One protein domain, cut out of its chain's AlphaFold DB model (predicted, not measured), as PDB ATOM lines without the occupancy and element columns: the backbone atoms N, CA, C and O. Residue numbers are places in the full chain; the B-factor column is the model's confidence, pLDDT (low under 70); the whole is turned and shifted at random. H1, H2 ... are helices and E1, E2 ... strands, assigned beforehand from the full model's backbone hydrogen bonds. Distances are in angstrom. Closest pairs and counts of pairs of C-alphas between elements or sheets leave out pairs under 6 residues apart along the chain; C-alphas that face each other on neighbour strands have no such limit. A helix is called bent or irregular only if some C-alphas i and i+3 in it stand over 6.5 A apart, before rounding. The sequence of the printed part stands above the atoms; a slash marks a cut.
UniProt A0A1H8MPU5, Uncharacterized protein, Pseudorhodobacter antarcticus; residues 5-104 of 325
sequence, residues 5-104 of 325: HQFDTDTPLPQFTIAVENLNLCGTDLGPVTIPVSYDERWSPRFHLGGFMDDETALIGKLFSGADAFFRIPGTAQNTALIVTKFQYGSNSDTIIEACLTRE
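Overview. This is residues 5 to 104 of the 325 residues of an uncharacterized protein of Pseudorhodobacter antarcticus (UniProt A0A1H8MPU5). One seven-strand sheet curls like part of a barrel and folds back on itself, so that E1, E3, E4 and E7 face E5 and E2, with the long, bent E6 as hinge. The single helix, H1, lies beside the strands near the E6-E7 hairpin, at the other end of the longest span from the first residues. The printed part has 100 residues, running E1 E2 E3 E4 H1 E5 E6 E7; the sheet's order is E1 E3 E4 E7 E6 E5 E2, all antiparallel, and the class is mostly strand. It is compact, with a radius of gyration of the C-alphas of 13.9 A and spans of 41 by 37 by 21 A.

Along the chain. E1, residues 16 to 20, begins at C-alpha 16 (-40.906, 2.968, -34.288). E2 is residues 22 to 25, E3 33 to 39 (19.5 A), E4 45 to 48, H1 55 to 63 (14.5 A), E5 69 to 72, and E6 79 to 89 (27.1 A). E7, residues 95 to 101 (20.0 A), ends at C-alpha 101 (-38.226, -2.155, -49.193).

Arrangement. Across the sheet from edge strand E1, pairs within hydrogen-bond range include N 18 and O 35 to E3, 2.9 A; N 46 and O 38 in hairpin E3-E4, 2.8 A; N 47 and O 99 from E4 to E7, 2.8 A; N 96 and O 88 in hairpin E6-E7, 2.8 A; N 80 and O 71 in hairpin E5-E6, 2.8 A; and N 24 and O 70 from edge strand E2 to E5, 2.8 A. E6 bends by 63 degrees at residue 85. E1 runs on into E2 at 99 degrees, and the closest C-alphas of E1 and E5, Val 20 and Arg 72, are 5.6 A apart. H1 is on the sheet at a height of 7.5 A, only just over none of its strands; 2 of its 5 O i to N i+4 pairs and 3 of its 6 O i to N i+3 pairs are within range.

Size, cuts and confidence. The farthest C-alphas, Asp 8 and Glu 56, are 41.6 A apart. The printed part has no cut and no long link. Mean pLDDT of the printed part is 81.0; residues 54 to 67 and 90 to 94 are under 70.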
ATOM      1  N   HIS A   5     -53.400   7.988 -37.717       89.69
ATOM      2  CA  HIS A   5     -53.603   9.267 -37.033       89.69
ATOM      3  C   HIS A   5     -52.297   9.987 -36.680       89.69
ATOM      4  O   HIS A   5     -52.275  11.209 -36.637       89.69
ATOM      5  N   GLN A   6     -51.202   9.253 -36.466       90.00
ATOM      6  CA  GLN A   6     -49.895   9.844 -36.149       90.00
ATOM      7  C   GLN A   6     -49.249  10.551 -37.349       90.00
ATOM      8  O   GLN A   6     -48.241  11.227 -37.173       90.00
ATOM      9  N   PHE A   7     -49.825  10.416 -38.549       88.31
ATOM     10  CA  PHE A   7     -49.422  11.176 -39.732       88.31
ATOM     11  C   PHE A   7     -50.023  12.587 -39.778       88.31
ATOM     12  O   PHE A   7     -49.613  13.388 -40.617       88.31
ATOM     13  N   ASP A   8     -50.953  12.910 -38.872       88.25
ATOM     14  CA  ASP A   8     -51.432  14.274 -38.658       88.25
ATOM     15  C   ASP A   8     -50.431  15.052 -37.788       88.25
ATOM     16  O   ASP A   8     -50.634  15.240 -36.588       88.25
ATOM     17  N   THR A   9     -49.287  15.427 -38.364       82.81
ATOM     18  CA  THR A   9     -48.234  16.142 -37.635       82.81
ATOM     19  C   THR A   9     -47.459  17.130 -38.510       82.81
ATOM     20  O   THR A   9     -47.259  16.904 -39.702       82.81
ATOM     21  N   ASP A  10     -47.007  18.218 -37.880       77.62
ATOM     22  CA  ASP A  10     -46.092  19.223 -38.443       77.62
ATOM     23  C   ASP A  10     -44.620  18.943 -38.102       77.62
ATOM     24  O   ASP A  10     -43.717  19.659 -38.539       77.62
ATOM     25  N   THR A  11     -44.363  17.913 -37.294       81.12
ATOM     26  CA  THR A  11     -43.020  17.477 -36.907       81.12
ATOM     27  C   THR A  11     -42.619  16.222 -37.678       81.12
ATOM     28  O   THR A  11     -43.485  15.504 -38.180       81.12
ATOM     29  N   PRO A  12     -41.318  15.883 -37.738       82.62
ATOM     30  CA  PRO A  12     -40.890  14.584 -38.242       82.62
ATOM     31  C   PRO A  12     -41.638  13.440 -37.547       82.62
ATOM     32  O   PRO A  12     -41.886  13.494 -36.337       82.62
ATOM     33  N   LEU A  13     -42.002  12.416 -38.320       87.94
ATOM     34  CA  LEU A  13     -42.680  11.237 -37.792       87.94
ATOM     35  C   LEU A  13     -41.769  10.513 -36.790       87.94
ATOM     36  O   LEU A  13     -40.570  10.368 -37.055       87.94
ATOM     37  N   PRO A  14     -42.310  10.045 -35.651       90.06
ATOM     38  CA  PRO A  14     -41.508   9.351 -34.659       90.06
ATOM     39  C   PRO A  14     -40.961   8.041 -35.228       90.06
ATOM     40  O   PRO A  14     -41.611   7.363 -36.032       90.06
ATOM     41  N   GLN A  15     -39.768   7.665 -34.772       92.81
ATOM     42  CA  GLN A  15     -39.257   6.324 -35.014       92.81
ATOM     43  C   GLN A  15     -40.130   5.298 -34.288       92.81
ATOM     44  O   GLN A  15     -40.684   5.556 -33.219       92.81
ATOM     45  N   PHE A  16     -40.239   4.119 -34.875       93.94
ATOM     46  CA  PHE A  16     -40.906   2.968 -34.288       93.94
ATOM     47  C   PHE A  16     -40.076   1.725 -34.578       93.94
ATOM     48  O   PHE A  16     -39.038   1.796 -35.228       93.94
ATOM     49  N   THR A  17     -40.519   0.571 -34.100       94.19
ATOM     50  CA  THR A  17     -39.806  -0.681 -34.328       94.19
ATOM     51  C   THR A  17     -40.698  -1.742 -34.960       94.19
ATOM     52  O   THR A  17     -41.930  -1.694 -34.859       94.19
ATOM     53  N   ILE A  18     -40.067  -2.691 -35.650       92.62
ATOM     54  CA  ILE A  18     -40.709  -3.878 -36.217       92.62
ATOM     55  C   ILE A  18     -39.966  -5.111 -35.719       92.62
ATOM     56  O   ILE A  18     -38.761  -5.238 -35.927       92.62
ATOM     57  N   ALA A  19     -40.697  -6.021 -35.082       92.38
ATOM     58  CA  ALA A  19     -40.180  -7.334 -34.728       92.38
ATOM     59  C   ALA A  19     -40.153  -8.239 -35.966       92.38
ATOM     60  O   ALA A  19     -41.145  -8.335 -36.696       92.38
ATOM     61  N   VAL A  20     -39.025  -8.908 -36.187       93.38
ATOM     62  CA  VAL A  20     -38.829  -9.878 -37.268       93.38
ATOM     63  C   VAL A  20     -38.394 -11.215 -36.673       93.38
ATOM     64  O   VAL A  20     -37.680 -11.251 -35.675       93.38
ATOM     65  N   GLU A  21     -38.825 -12.327 -37.269       93.31
ATOM     66  CA  GLU A  21     -38.390 -13.669 -36.838       93.31
ATOM     67  C   GLU A  21     -36.928 -13.934 -37.193       93.31
ATOM     68  O   GLU A  21     -36.260 -14.754 -36.568       93.31
ATOM     69  N   ASN A  22     -36.475 -13.294 -38.261       91.88
ATOM     70  CA  ASN A  22     -35.184 -13.532 -38.857       91.88
ATOM     71  C   ASN A  22     -34.738 -12.268 -39.579       91.88
ATOM     72  O   ASN A  22     -35.526 -11.709 -40.348       91.88
ATOM     73  N   LEU A  23     -33.501 -11.845 -39.344       91.50
ATOM     74  CA  LEU A  23     -32.809 -10.841 -40.138       91.50
ATOM     75  C   LEU A  23     -31.533 -11.475 -40.689       91.50
ATOM     76  O   LEU A  23     -30.640 -11.840 -39.930       91.50
ATOM     77  N   ASN A  24     -31.445 -11.578 -42.009       88.75
ATOM     78  CA  ASN A  24     -30.236 -11.981 -42.702       88.75
ATOM     79  C   ASN A  24     -29.557 -10.746 -43.293       88.75
ATOM     80  O   ASN A  24     -30.171 -10.029 -44.087       88.75
ATOM     81  N   LEU A  25     -28.301 -10.518 -42.916       84.31
ATOM     82  CA  LEU A  25     -27.444  -9.478 -43.477       84.31
ATOM     83  C   LEU A  25     -26.184 -10.130 -44.047       84.31
ATOM     84  O   LEU A  25     -25.405 -10.741 -43.316       84.31
ATOM     85  N   CYS A  26     -25.972 -10.004 -45.355       76.31
ATOM     86  CA  CYS A  26     -24.797 -10.532 -46.055       76.31
ATOM     87  C   CYS A  26     -24.577 -12.035 -45.831       76.31
ATOM     88  O   CYS A  26     -23.452 -12.483 -45.621       76.31
ATOM     89  N   GLY A  27     -25.656 -12.822 -45.828       76.94
ATOM     90  CA  GLY A  27     -25.595 -14.263 -45.579       76.94
ATOM     91  C   GLY A  27     -25.461 -14.638 -44.102       76.94
ATOM     92  O   GLY A  27     -25.617 -15.811 -43.773       76.94
ATOM     93  N   THR A  28     -25.256 -13.666 -43.209       81.44
ATOM     94  CA  THR A  28     -25.244 -13.885 -41.760       81.44
ATOM     95  C   THR A  28     -26.663 -13.813 -41.229       81.44
ATOM     96  O   THR A  28     -27.344 -12.801 -41.386       81.44
ATOM     97  N   ASP A  29     -27.109 -14.895 -40.604       87.38
ATOM     98  CA  ASP A  29     -28.388 -14.945 -39.913       87.38
ATOM     99  C   ASP A  29     -28.231 -14.428 -38.477       87.38
ATOM    100  O   ASP A  29     -27.496 -15.004 -37.677       87.38
ATOM    101  N   LEU A  30     -28.926 -13.337 -38.164       87.38
ATOM    102  CA  LEU A  30     -28.929 -12.696 -36.851       87.38
ATOM    103  C   LEU A  30     -30.095 -13.160 -35.964       87.38
ATOM    104  O   LEU A  30     -30.194 -12.754 -34.808       87.38
ATOM    105  N   GLY A  31     -30.981 -14.011 -36.486       90.19
ATOM    106  CA  GLY A  31     -32.134 -14.525 -35.761       90.19
ATOM    107  C   GLY A  31     -33.219 -13.469 -35.489       90.19
ATOM    108  O   GLY A  31     -33.348 -12.496 -36.241       90.19
ATOM    109  N   PRO A  32     -34.048 -13.678 -34.448       94.12
ATOM    110  CA  PRO A  32     -35.131 -12.769 -34.099       94.12
ATOM    111  C   PRO A  32     -34.596 -11.451 -33.545       94.12
ATOM    112  O   PRO A  32     -33.913 -11.423 -32.522       94.12
ATOM    113  N   VAL A  33     -34.956 -10.346 -34.191       94.38
ATOM    114  CA  VAL A  33     -34.515  -9.001 -33.802       94.38
ATOM    115  C   VAL A  33     -35.647  -7.991 -33.946       94.38
ATOM    116  O   VAL A  33     -36.695  -8.257 -34.536       94.38
ATOM    117  N   THR A  34     -35.442  -6.805 -33.383       94.75
ATOM    118  CA  THR A  34     -36.374  -5.682 -33.487       94.75
ATOM    119  C   THR A  34     -35.700  -4.551 -34.244       94.75
ATOM    120  O   THR A  34     -34.802  -3.904 -33.715       94.75
ATOM    121  N   ILE A  35     -36.118  -4.321 -35.486       94.31
ATOM    122  CA  ILE A  35     -35.491  -3.348 -36.382       94.31
ATOM    123  C   ILE A  35     -36.106  -1.965 -36.132       94.31
ATOM    124  O   ILE A  35     -37.334  -1.836 -36.219       94.31
ATOM    125  N   PRO A  36     -35.307  -0.922 -35.843       95.50
ATOM    126  CA  PRO A  36     -35.794   0.450 -35.829       95.50
ATOM    127  C   PRO A  36     -36.171   0.908 -37.241       95.50
ATOM    128  O   PRO A  36     -35.455   0.657 -38.211       95.50
ATOM    129  N   VAL A  37     -37.297   1.604 -37.353       95.25
ATOM    130  CA  VAL A  37     -37.859   2.094 -38.610       95.25
ATOM    131  C   VAL A  37     -38.274   3.553 -38.457       95.25
ATOM    132  O   VAL A  37     -38.871   3.953 -37.458       95.25
ATOM    133  N   SER A  38     -37.973   4.359 -39.468       94.19
ATOM    134  CA  SER A  38     -38.462   5.734 -39.600       94.19
ATOM    135  C   SER A  38     -39.118   5.941 -40.961       94.19
ATOM    136  O   SER A  38     -39.074   5.062 -41.817       94.19
ATOM    137  N   TYR A  39     -39.716   7.107 -41.178       89.62
ATOM    138  CA  TYR A  39     -40.122   7.549 -42.511       89.62
ATOM    139  C   TYR A  39     -39.169   8.632 -43.000       89.62
ATOM    140  O   TYR A  39     -38.683   9.434 -42.201       89.62
ATOM    141  N   ASP A  40     -38.894   8.646 -44.298       86.25
ATOM    142  CA  ASP A  40     -38.201   9.764 -44.932       86.25
ATOM    143  C   ASP A  40     -39.171  10.903 -45.300       86.25
ATOM    144  O   ASP A  40     -40.381  10.831 -45.081       86.25
ATOM    145  N   GLU A  41     -38.643  11.964 -45.909       79.19
ATOM    146  CA  GLU A  41     -39.430  13.115 -46.373       79.19
ATOM    147  C   GLU A  41     -40.476  12.759 -47.444       79.19
ATOM    148  O   GLU A  41     -41.433  13.506 -47.650       79.19
ATOM    149  N   ARG A  42     -40.314  11.620 -48.130       76.44
ATOM    150  CA  ARG A  42     -41.253  11.095 -49.134       76.44
ATOM    151  C   ARG A  42     -42.250  10.103 -48.541       76.44
ATOM    152  O   ARG A  42     -43.059   9.549 -49.281       76.44
ATOM    153  N   TRP A  43     -42.202   9.911 -47.225       82.00
ATOM    154  CA  TRP A  43     -43.042   9.000 -46.463       82.00
ATOM    155  C   TRP A  43     -42.782   7.529 -46.828       82.00
ATOM    156  O   TRP A  43     -43.630   6.669 -46.603       82.00
ATOM    157  N   SER A  44     -41.587   7.213 -47.329       86.88
ATOM    158  CA  SER A  44     -41.120   5.839 -47.501       86.88
ATOM    159  C   SER A  44     -40.493   5.318 -46.201       86.88
ATOM    160  O   SER A  44     -39.688   6.029 -45.589       86.88
ATOM    161  N   PRO A  45     -40.812   4.084 -45.767       91.88
ATOM    162  CA  PRO A  45     -40.162   3.455 -44.622       91.88
ATOM    163  C   PRO A  45     -38.651   3.280 -44.839       91.88
ATOM    164  O   PRO A  45     -38.203   2.835 -45.899       91.88
ATOM    165  N   ARG A  46     -37.865   3.588 -43.806       93.56
ATOM    166  CA  ARG A  46     -36.412   3.409 -43.729       93.56
ATOM    167  C   ARG A  46     -36.077   2.503 -42.557       93.56
ATOM    168  O   ARG A  46     -36.427   2.816 -41.423       93.56
ATOM    169  N   PHE A  47     -35.410   1.394 -42.844       93.81
ATOM    170  CA  PHE A  47     -34.974   0.398 -41.871       93.81
ATOM    171  C   PHE A  47     -33.542   0.712 -41.453       93.81
ATOM    172  O   PHE A  47     -32.659   0.798 -42.306       93.81
ATOM    173  N   HIS A  48     -33.318   0.881 -40.153       92.56
ATOM    174  CA  HIS A  48     -32.015   1.222 -39.586       92.56
ATOM    175  C   HIS A  48     -31.294  -0.059 -39.178       92.56
ATOM    176  O   HIS A  48     -31.677  -0.715 -38.212       92.56
ATOM    177  N   LEU A  49     -30.266  -0.431 -39.939       89.25
ATOM    178  CA  LEU A  49     -29.560  -1.708 -39.797       89.25
ATOM    179  C   LEU A  49     -28.185  -1.578 -39.126       89.25
ATOM    180  O   LEU A  49     -27.538  -2.585 -38.860       89.25
ATOM    181  N   GLY A  50     -27.735  -0.350 -38.853       84.69
ATOM    182  CA  GLY A  50     -26.378  -0.070 -38.376       84.69
ATOM    183  C   GLY A  50     -26.010  -0.773 -37.070       84.69
ATOM    184  O   GLY A  50     -24.913  -1.302 -36.954       84.69
ATOM    185  N   GLY A  51     -26.951  -0.864 -36.125       82.94
ATOM    186  CA  GLY A  51     -26.733  -1.517 -34.827       82.94
ATOM    187  C   GLY A  51     -26.631  -3.047 -34.871       82.94
ATOM    188  O   GLY A  51     -26.469  -3.660 -33.824       82.94
ATOM    189  N   PHE A  52     -26.761  -3.660 -36.051       82.56
ATOM    190  CA  PHE A  52     -26.686  -5.111 -36.243       82.56
ATOM    191  C   PHE A  52     -25.417  -5.562 -36.980       82.56
ATOM    192  O   PHE A  52     -25.303  -6.736 -37.323       82.56
ATOM    193  N   MET A  53     -24.500  -4.640 -37.282       74.88
ATOM    194  CA  MET A  53     -23.236  -4.956 -37.939       74.88
ATOM    195  C   MET A  53     -22.061  -4.658 -37.015       74.88
ATOM    196  O   MET A  53     -21.931  -3.540 -36.521       74.88
ATOM    197  N   ASP A  54     -21.181  -5.643 -36.858       66.88
ATOM    198  CA  ASP A  54     -19.906  -5.478 -36.165       66.88
ATOM    199  C   ASP A  54     -18.863  -4.845 -37.114       66.88
ATOM    200  O   ASP A  54     -19.010  -4.892 -38.342       66.88
ATOM    201  N   ASP A  55     -17.779  -4.279 -36.566       61.03
ATOM    202  CA  ASP A  55     -16.745  -3.551 -37.330       61.03
ATOM    203  C   ASP A  55     -16.111  -4.388 -38.468       61.03
ATOM    204  O   ASP A  55     -15.795  -3.855 -39.538       61.03
ATOM    205  N   GLU A  56     -15.976  -5.712 -38.299       55.53
ATOM    206  CA  GLU A  56     -15.491  -6.618 -39.357       55.53
ATOM    207  C   GLU A  56     -16.517  -6.815 -40.489       55.53
ATOM    208  O   GLU A  56     -16.148  -6.872 -41.666       55.53
ATOM    209  N   THR A  57     -17.814  -6.863 -40.170       55.94
ATOM    210  CA  THR A  57     -18.902  -7.027 -41.151       55.94
ATOM    211  C   THR A  57     -19.186  -5.722 -41.901       55.94
ATOM    212  O   THR A  57     -19.501  -5.738 -43.093       55.94
ATOM    213  N   ALA A  58     -18.992  -4.573 -41.246       53.62
ATOM    214  CA  ALA A  58     -19.103  -3.250 -41.858       53.62
ATOM    215  C   ALA A  58     -18.057  -3.023 -42.969       53.62
ATOM    216  O   ALA A  58     -18.344  -2.356 -43.968       53.62
ATOM    217  N   LEU A  59     -16.866  -3.625 -42.855       51.09
ATOM    218  CA  LEU A  59     -15.834  -3.578 -43.897       51.09
ATOM    219  C   LEU A  59     -16.248  -4.350 -45.165       51.09
ATOM    220  O   LEU A  59     -15.956  -3.906 -46.280       51.09
ATOM    221  N   ILE A  60     -16.975  -5.462 -44.995       53.00
ATOM    222  CA  ILE A  60     -17.577  -6.259 -46.080       53.00
ATOM    223  C   ILE A  60     -18.753  -5.502 -46.721       53.00
ATOM    224  O   ILE A  60     -18.967  -5.605 -47.928       53.00
ATOM    225  N   GLY A  61     -19.438  -4.640 -45.962       53.44
ATOM    226  CA  GLY A  61     -20.509  -3.763 -46.448       53.44
ATOM    227  C   GLY A  61     -20.126  -2.843 -47.622       53.44
ATOM    228  O   GLY A  61     -20.986  -2.413 -48.383       53.44
ATOM    229  N   LYS A  62     -18.841  -2.598 -47.907       52.25
ATOM    230  CA  LYS A  62     -18.449  -1.899 -49.154       52.25
ATOM    231  C   LYS A  62     -18.838  -2.649 -50.442       52.25
ATOM    232  O   LYS A  62     -18.771  -2.059 -51.517       52.25
ATOM    233  N   LEU A  63     -19.249  -3.915 -50.340       51.56
ATOM    234  CA  LEU A  63     -19.676  -4.774 -51.445       51.56
ATOM    235  C   LEU A  63     -21.201  -4.830 -51.652       51.56
ATOM    236  O   LEU A  63     -21.627  -5.611 -52.499       51.56
ATOM    237  N   PHE A  64     -22.016  -4.032 -50.937       59.22
ATOM    238  CA  PHE A  64     -23.483  -4.029 -51.082       59.22
ATOM    239  C   PHE A  64     -23.907  -3.802 -52.547       59.22
ATOM    240  O   PHE A  64     -24.045  -2.672 -53.015       59.22
ATOM    241  N   SER A  65     -24.159  -4.894 -53.270       52.12
ATOM    242  CA  SER A  65     -24.685  -4.890 -54.633       52.12
ATOM    243  C   SER A  65     -26.155  -5.300 -54.600       52.12
ATOM    244  O   SER A  65     -26.576  -6.348 -55.065       52.12
ATOM    245  N   GLY A  66     -26.968  -4.429 -54.002       51.41
ATOM    246  CA  GLY A  66     -28.406  -4.357 -54.258       51.41
ATOM    247  C   GLY A  66     -29.332  -5.429 -53.666       51.41
ATOM    248  O   GLY A  66     -30.538  -5.215 -53.772       51.41
ATOM    249  N   ALA A  67     -28.867  -6.522 -53.040       53.19
ATOM    250  CA  ALA A  67     -29.791  -7.566 -52.557       53.19
ATOM    251  C   ALA A  67     -29.289  -8.469 -51.406       53.19
ATOM    252  O   ALA A  67     -29.646  -9.640 -51.378       53.19
ATOM    253  N   ASP A  68     -28.506  -7.970 -50.446       70.12
ATOM    254  CA  ASP A  68     -27.922  -8.829 -49.393       70.12
ATOM    255  C   ASP A  68     -28.587  -8.701 -48.011       70.12
ATOM    256  O   ASP A  68     -28.066  -9.214 -47.024       70.12
ATOM    257  N   ALA A  69     -29.729  -8.016 -47.914       84.56
ATOM    258  CA  ALA A  69     -30.476  -7.882 -46.666       84.56
ATOM    259  C   ALA A  69     -31.903  -8.406 -46.832       84.56
ATOM    260  O   ALA A  69     -32.652  -7.943 -47.697       84.56
ATOM    261  N   PHE A  70     -32.299  -9.349 -45.980       91.06
ATOM    262  CA  PHE A  70     -33.646  -9.910 -45.966       91.06
ATOM    263  C   PHE A  70     -34.139 -10.059 -44.539       91.06
ATOM    264  O   PHE A  70     -33.368 -10.387 -43.645       91.06
ATOM    265  N   PHE A  71     -35.436  -9.896 -44.324       92.31
ATOM    266  CA  PHE A  71     -36.048 -10.286 -43.059       92.31
ATOM    267  C   PHE A  71     -37.347 -11.045 -43.279       92.31
ATOM    268  O   PHE A  71     -37.966 -10.954 -44.341       92.31
ATOM    269  N   ARG A  72     -37.788 -11.769 -42.251       92.06
ATOM    270  CA  ARG A  72     -39.084 -12.450 -42.247       92.06
ATOM    271  C   ARG A  72     -39.983 -11.901 -41.147       92.06
ATOM    272  O   ARG A  72     -39.588 -11.850 -39.983       92.06
ATOM    273  N   ILE A  73     -41.194 -11.491 -41.518       89.44
ATOM    274  CA  ILE A  73     -42.216 -11.042 -40.564       89.44
ATOM    275  C   ILE A  73     -42.861 -12.263 -39.902       89.44
ATOM    276  O   ILE A  73     -43.152 -13.235 -40.607       89.44
ATOM    277  N   PRO A  74     -43.154 -12.210 -38.592       84.50
ATOM    278  CA  PRO A  74     -43.881 -13.269 -37.915       84.50
ATOM    279  C   PRO A  74     -45.164 -13.696 -38.626       84.50
ATOM    280  O   PRO A  74     -45.994 -12.862 -38.991       84.50
ATOM    281  N   GLY A  75     -45.320 -15.004 -38.834       77.81
ATOM    282  CA  GLY A  75     -46.507 -15.574 -39.483       77.81
ATOM    283  C   GLY A  75     -46.565 -15.411 -41.008       77.81
ATOM    284  O   GLY A  75     -47.573 -15.777 -41.614       77.81
ATOM    285  N   THR A  76     -45.500 -14.909 -41.639       78.94
ATOM    286  CA  THR A  76     -45.358 -14.865 -43.102       78.94
ATOM    287  C   THR A  76     -44.361 -15.920 -43.583       78.94
ATOM    288  O   THR A  76     -43.334 -16.160 -42.954       78.94
ATOM    289  N   ALA A  77     -44.646 -16.569 -44.717       74.31
ATOM    290  CA  ALA A  77     -43.740 -17.571 -45.296       74.31
ATOM    291  C   ALA A  77     -42.638 -16.959 -46.183       74.31
ATOM    292  O   ALA A  77     -41.679 -17.646 -46.530       74.31
ATOM    293  N   GLN A  78     -42.783 -15.695 -46.595       83.31
ATOM    294  CA  GLN A  78     -41.900 -15.054 -47.569       83.31
ATOM    295  C   GLN A  78     -40.873 -14.145 -46.891       83.31
ATOM    296  O   GLN A  78     -41.212 -13.333 -46.032       83.31
ATOM    297  N   ASN A  79     -39.623 -14.243 -47.340       88.69
ATOM    298  CA  ASN A  79     -38.588 -13.281 -46.983       88.69
ATOM    299  C   ASN A  79     -38.826 -11.968 -47.733       88.69
ATOM    300  O   ASN A  79     -39.052 -11.958 -48.943       88.69
ATOM    301  N   THR A  80     -38.737 -10.858 -47.011       90.62
ATOM    302  CA  THR A  80     -38.798  -9.514 -47.575       90.62
ATOM    303  C   THR A  80     -37.394  -9.012 -47.849       90.62
ATOM    304  O   THR A  80     -36.572  -8.937 -46.939       90.62
ATOM    305  N   ALA A  81     -37.132  -8.652 -49.103       90.62
ATOM    306  CA  ALA A  81     -35.851  -8.116 -49.536       90.62
ATOM    307  C   ALA A  81     -35.752  -6.606 -49.286       90.62
ATOM    308  O   ALA A  81     -36.678  -5.843 -49.601       90.62
ATOM    309  N   LEU A  82     -34.594  -6.188 -48.784       89.56
ATOM    310  CA  LEU A  82     -34.218  -4.806 -48.532       89.56
ATOM    311  C   LEU A  82     -33.100  -4.360 -49.483       89.56
ATOM    312  O   LEU A  82     -32.180  -5.113 -49.791       89.56
ATOM    313  N   ILE A  83     -33.161  -3.099 -49.903       87.06
ATOM    314  CA  ILE A  83     -32.101  -2.415 -50.650       87.06
ATOM    315  C   ILE A  83     -31.430  -1.435 -49.702       87.06
ATOM    316  O   ILE A  83     -32.079  -0.506 -49.220       87.06
ATOM    317  N   VAL A  84     -30.134  -1.610 -49.456       85.31
ATOM    318  CA  VAL A  84     -29.335  -0.629 -48.715       85.31
ATOM    319  C   VAL A  84     -29.224   0.642 -49.554       85.31
ATOM    320  O   VAL A  84     -28.737   0.617 -50.682       85.31
ATOM    321  N   THR A  85     -29.699   1.758 -49.011       84.69
ATOM    322  CA  THR A  85     -29.737   3.058 -49.698       84.69
ATOM    323  C   THR A  85     -28.735   4.056 -49.148       84.69
ATOM    324  O   THR A  85     -28.400   5.024 -49.829       84.69
ATOM    325  N   LYS A  86     -28.251   3.844 -47.924       85.12
ATOM    326  CA  LYS A  86     -27.252   4.704 -47.296       85.12
ATOM    327  C   LYS A  86     -26.315   3.862 -46.453       85.12
ATOM    328  O   LYS A  86     -26.765   3.019 -45.683       85.12
ATOM    329  N   PHE A  87     -25.027   4.143 -46.597       80.75
ATOM    330  CA  PHE A  87     -23.965   3.540 -45.811       80.75
ATOM    331  C   PHE A  87     -22.969   4.631 -45.419       80.75
ATOM    332  O   PHE A  87     -22.397   5.291 -46.289       80.75
ATOM    333  N   GLN A  88     -22.784   4.852 -44.121       79.31
ATOM    334  CA  GLN A  88     -21.777   5.759 -43.577       79.31
ATOM    335  C   GLN A  88     -21.105   5.090 -42.382       79.31
ATOM    336  O   GLN A  88     -21.782   4.606 -41.480       79.31
ATOM    337  N   TYR A  89     -19.775   5.065 -42.387       71.88
ATOM    338  CA  TYR A  89     -18.974   4.499 -41.307       71.88
ATOM    339  C   TYR A  89     -18.348   5.635 -40.497       71.88
ATOM    340  O   TYR A  89     -17.550   6.410 -41.034       71.88
ATOM    341  N   GLY A  90     -18.740   5.760 -39.229       62.97
ATOM    342  CA  GLY A  90     -18.153   6.706 -38.286       62.97
ATOM    343  C   GLY A  90     -16.953   6.100 -37.559       62.97
ATOM    344  O   GLY A  90     -16.961   4.932 -37.194       62.97
ATOM    345  N   SER A  91     -15.924   6.903 -37.281       57.47
ATOM    346  CA  SER A  91     -14.747   6.478 -36.503       57.47
ATOM    347  C   SER A  91     -15.033   6.203 -35.015       57.47
ATOM    348  O   SER A  91     -14.145   5.724 -34.319       57.47
ATOM    349  N   ASN A  92     -16.252   6.494 -34.536       55.88
ATOM    350  CA  ASN A  92     -16.693   6.359 -33.142       55.88
ATOM    351  C   ASN A  92     -17.964   5.489 -33.023       55.88
ATOM    352  O   ASN A  92     -18.922   5.901 -32.377       55.88
ATOM    353  N   SER A  93     -18.009   4.322 -33.675       55.66
ATOM    354  CA  SER A  93     -19.107   3.334 -33.540       55.66
ATOM    355  C   SER A  93     -20.463   3.714 -34.162       55.66
ATOM    356  O   SER A  93     -21.358   2.874 -34.222       55.66
ATOM    357  N   ASP A  94     -20.625   4.934 -34.679       67.19
ATOM    358  CA  ASP A  94     -21.840   5.364 -35.383       67.19
ATOM    359  C   ASP A  94     -21.831   4.886 -36.844       67.19
ATOM    360  O   ASP A  94     -21.648   5.656 -37.793       67.19
ATOM    361  N   THR A  95     -22.001   3.580 -37.038       76.31
ATOM    362  CA  THR A  95     -22.259   3.002 -38.359       76.31
ATOM    363  C   THR A  95     -23.722   3.251 -38.731       76.31
ATOM    364  O   THR A  95     -24.640   2.725 -38.105       76.31
ATOM    365  N   ILE A  96     -23.958   4.062 -39.763       83.62
ATOM    366  CA  ILE A  96     -25.297   4.368 -40.277       83.62
ATOM    367  C   ILE A  96     -25.543   3.522 -41.520       83.62
ATOM    368  O   ILE A  96     -24.931   3.739 -42.569       83.62
ATOM    369  N   ILE A  97     -26.487   2.592 -41.408       85.62
ATOM    370  CA  ILE A  97     -26.968   1.775 -42.521       85.62
ATOM    371  C   ILE A  97     -28.477   1.940 -42.588       85.62
ATOM    372  O   ILE A  97     -29.187   1.523 -41.674       85.62
ATOM    373  N   GLU A  98     -28.960   2.549 -43.668       89.44
ATOM    374  CA  GLU A  98     -30.391   2.679 -43.938       89.44
ATOM    375  C   GLU A  98     -30.745   1.846 -45.165       89.44
ATOM    376  O   GLU A  98     -30.082   1.934 -46.207       89.44
ATOM    377  N   ALA A  99     -31.812   1.061 -45.052       90.06
ATOM    378  CA  ALA A  99     -32.332   0.245 -46.133       90.06
ATOM    379  C   ALA A  99     -33.824   0.485 -46.374       90.06
ATOM    380  O   ALA A  99     -34.559   0.965 -45.510       90.06
ATOM    381  N   CYS A 100     -34.267   0.144 -47.577       90.62
ATOM    382  CA  CYS A 100     -35.619   0.374 -48.070       90.62
ATOM    383  C   CYS A 100     -36.218  -0.923 -48.590       90.62
ATOM    384  O   CYS A 100     -35.494  -1.810 -49.037       90.62
ATOM    385  N   LEU A 101     -37.543  -1.019 -48.588       89.62
ATOM    386  CA  LEU A 101     -38.226  -2.155 -49.193       89.62
ATOM    387  C   LEU A 101     -37.971  -2.173 -50.703       89.62
ATOM    388  O   LEU A 101     -38.133  -1.163 -51.384       89.62
ATOM    389  N   THR A 102     -37.624  -3.344 -51.237       87.00
ATOM    390  CA  THR A 102     -37.607  -3.582 -52.695       87.00
ATOM    391  C   THR A 102     -38.988  -3.388 -53.320       87.00
ATOM    392  O   THR A 102     -39.110  -2.974 -54.473       87.00
ATOM    393  N   ARG A 103     -40.040  -3.698 -52.553       85.06
ATOM    394  CA  ARG A 103     -41.436  -3.579 -52.953       85.06
ATOM    395  C   ARG A 103     -42.266  -3.046 -51.794       85.06
ATOM    396  O   ARG A 103     -42.326  -3.663 -50.737       85.06
ATOM    397  N   GLU A 104     -42.940  -1.930 -52.035       84.81
ATOM    398  CA  GLU A 104     -43.949  -1.375 -51.136       84.81
ATOM    399  C   GLU A 104     -45.370  -1.636 -51.675       84.81
ATOM    400  O   GLU A 104     -45.560  -1.716 -52.898       84.81
TER     401      GLU A 104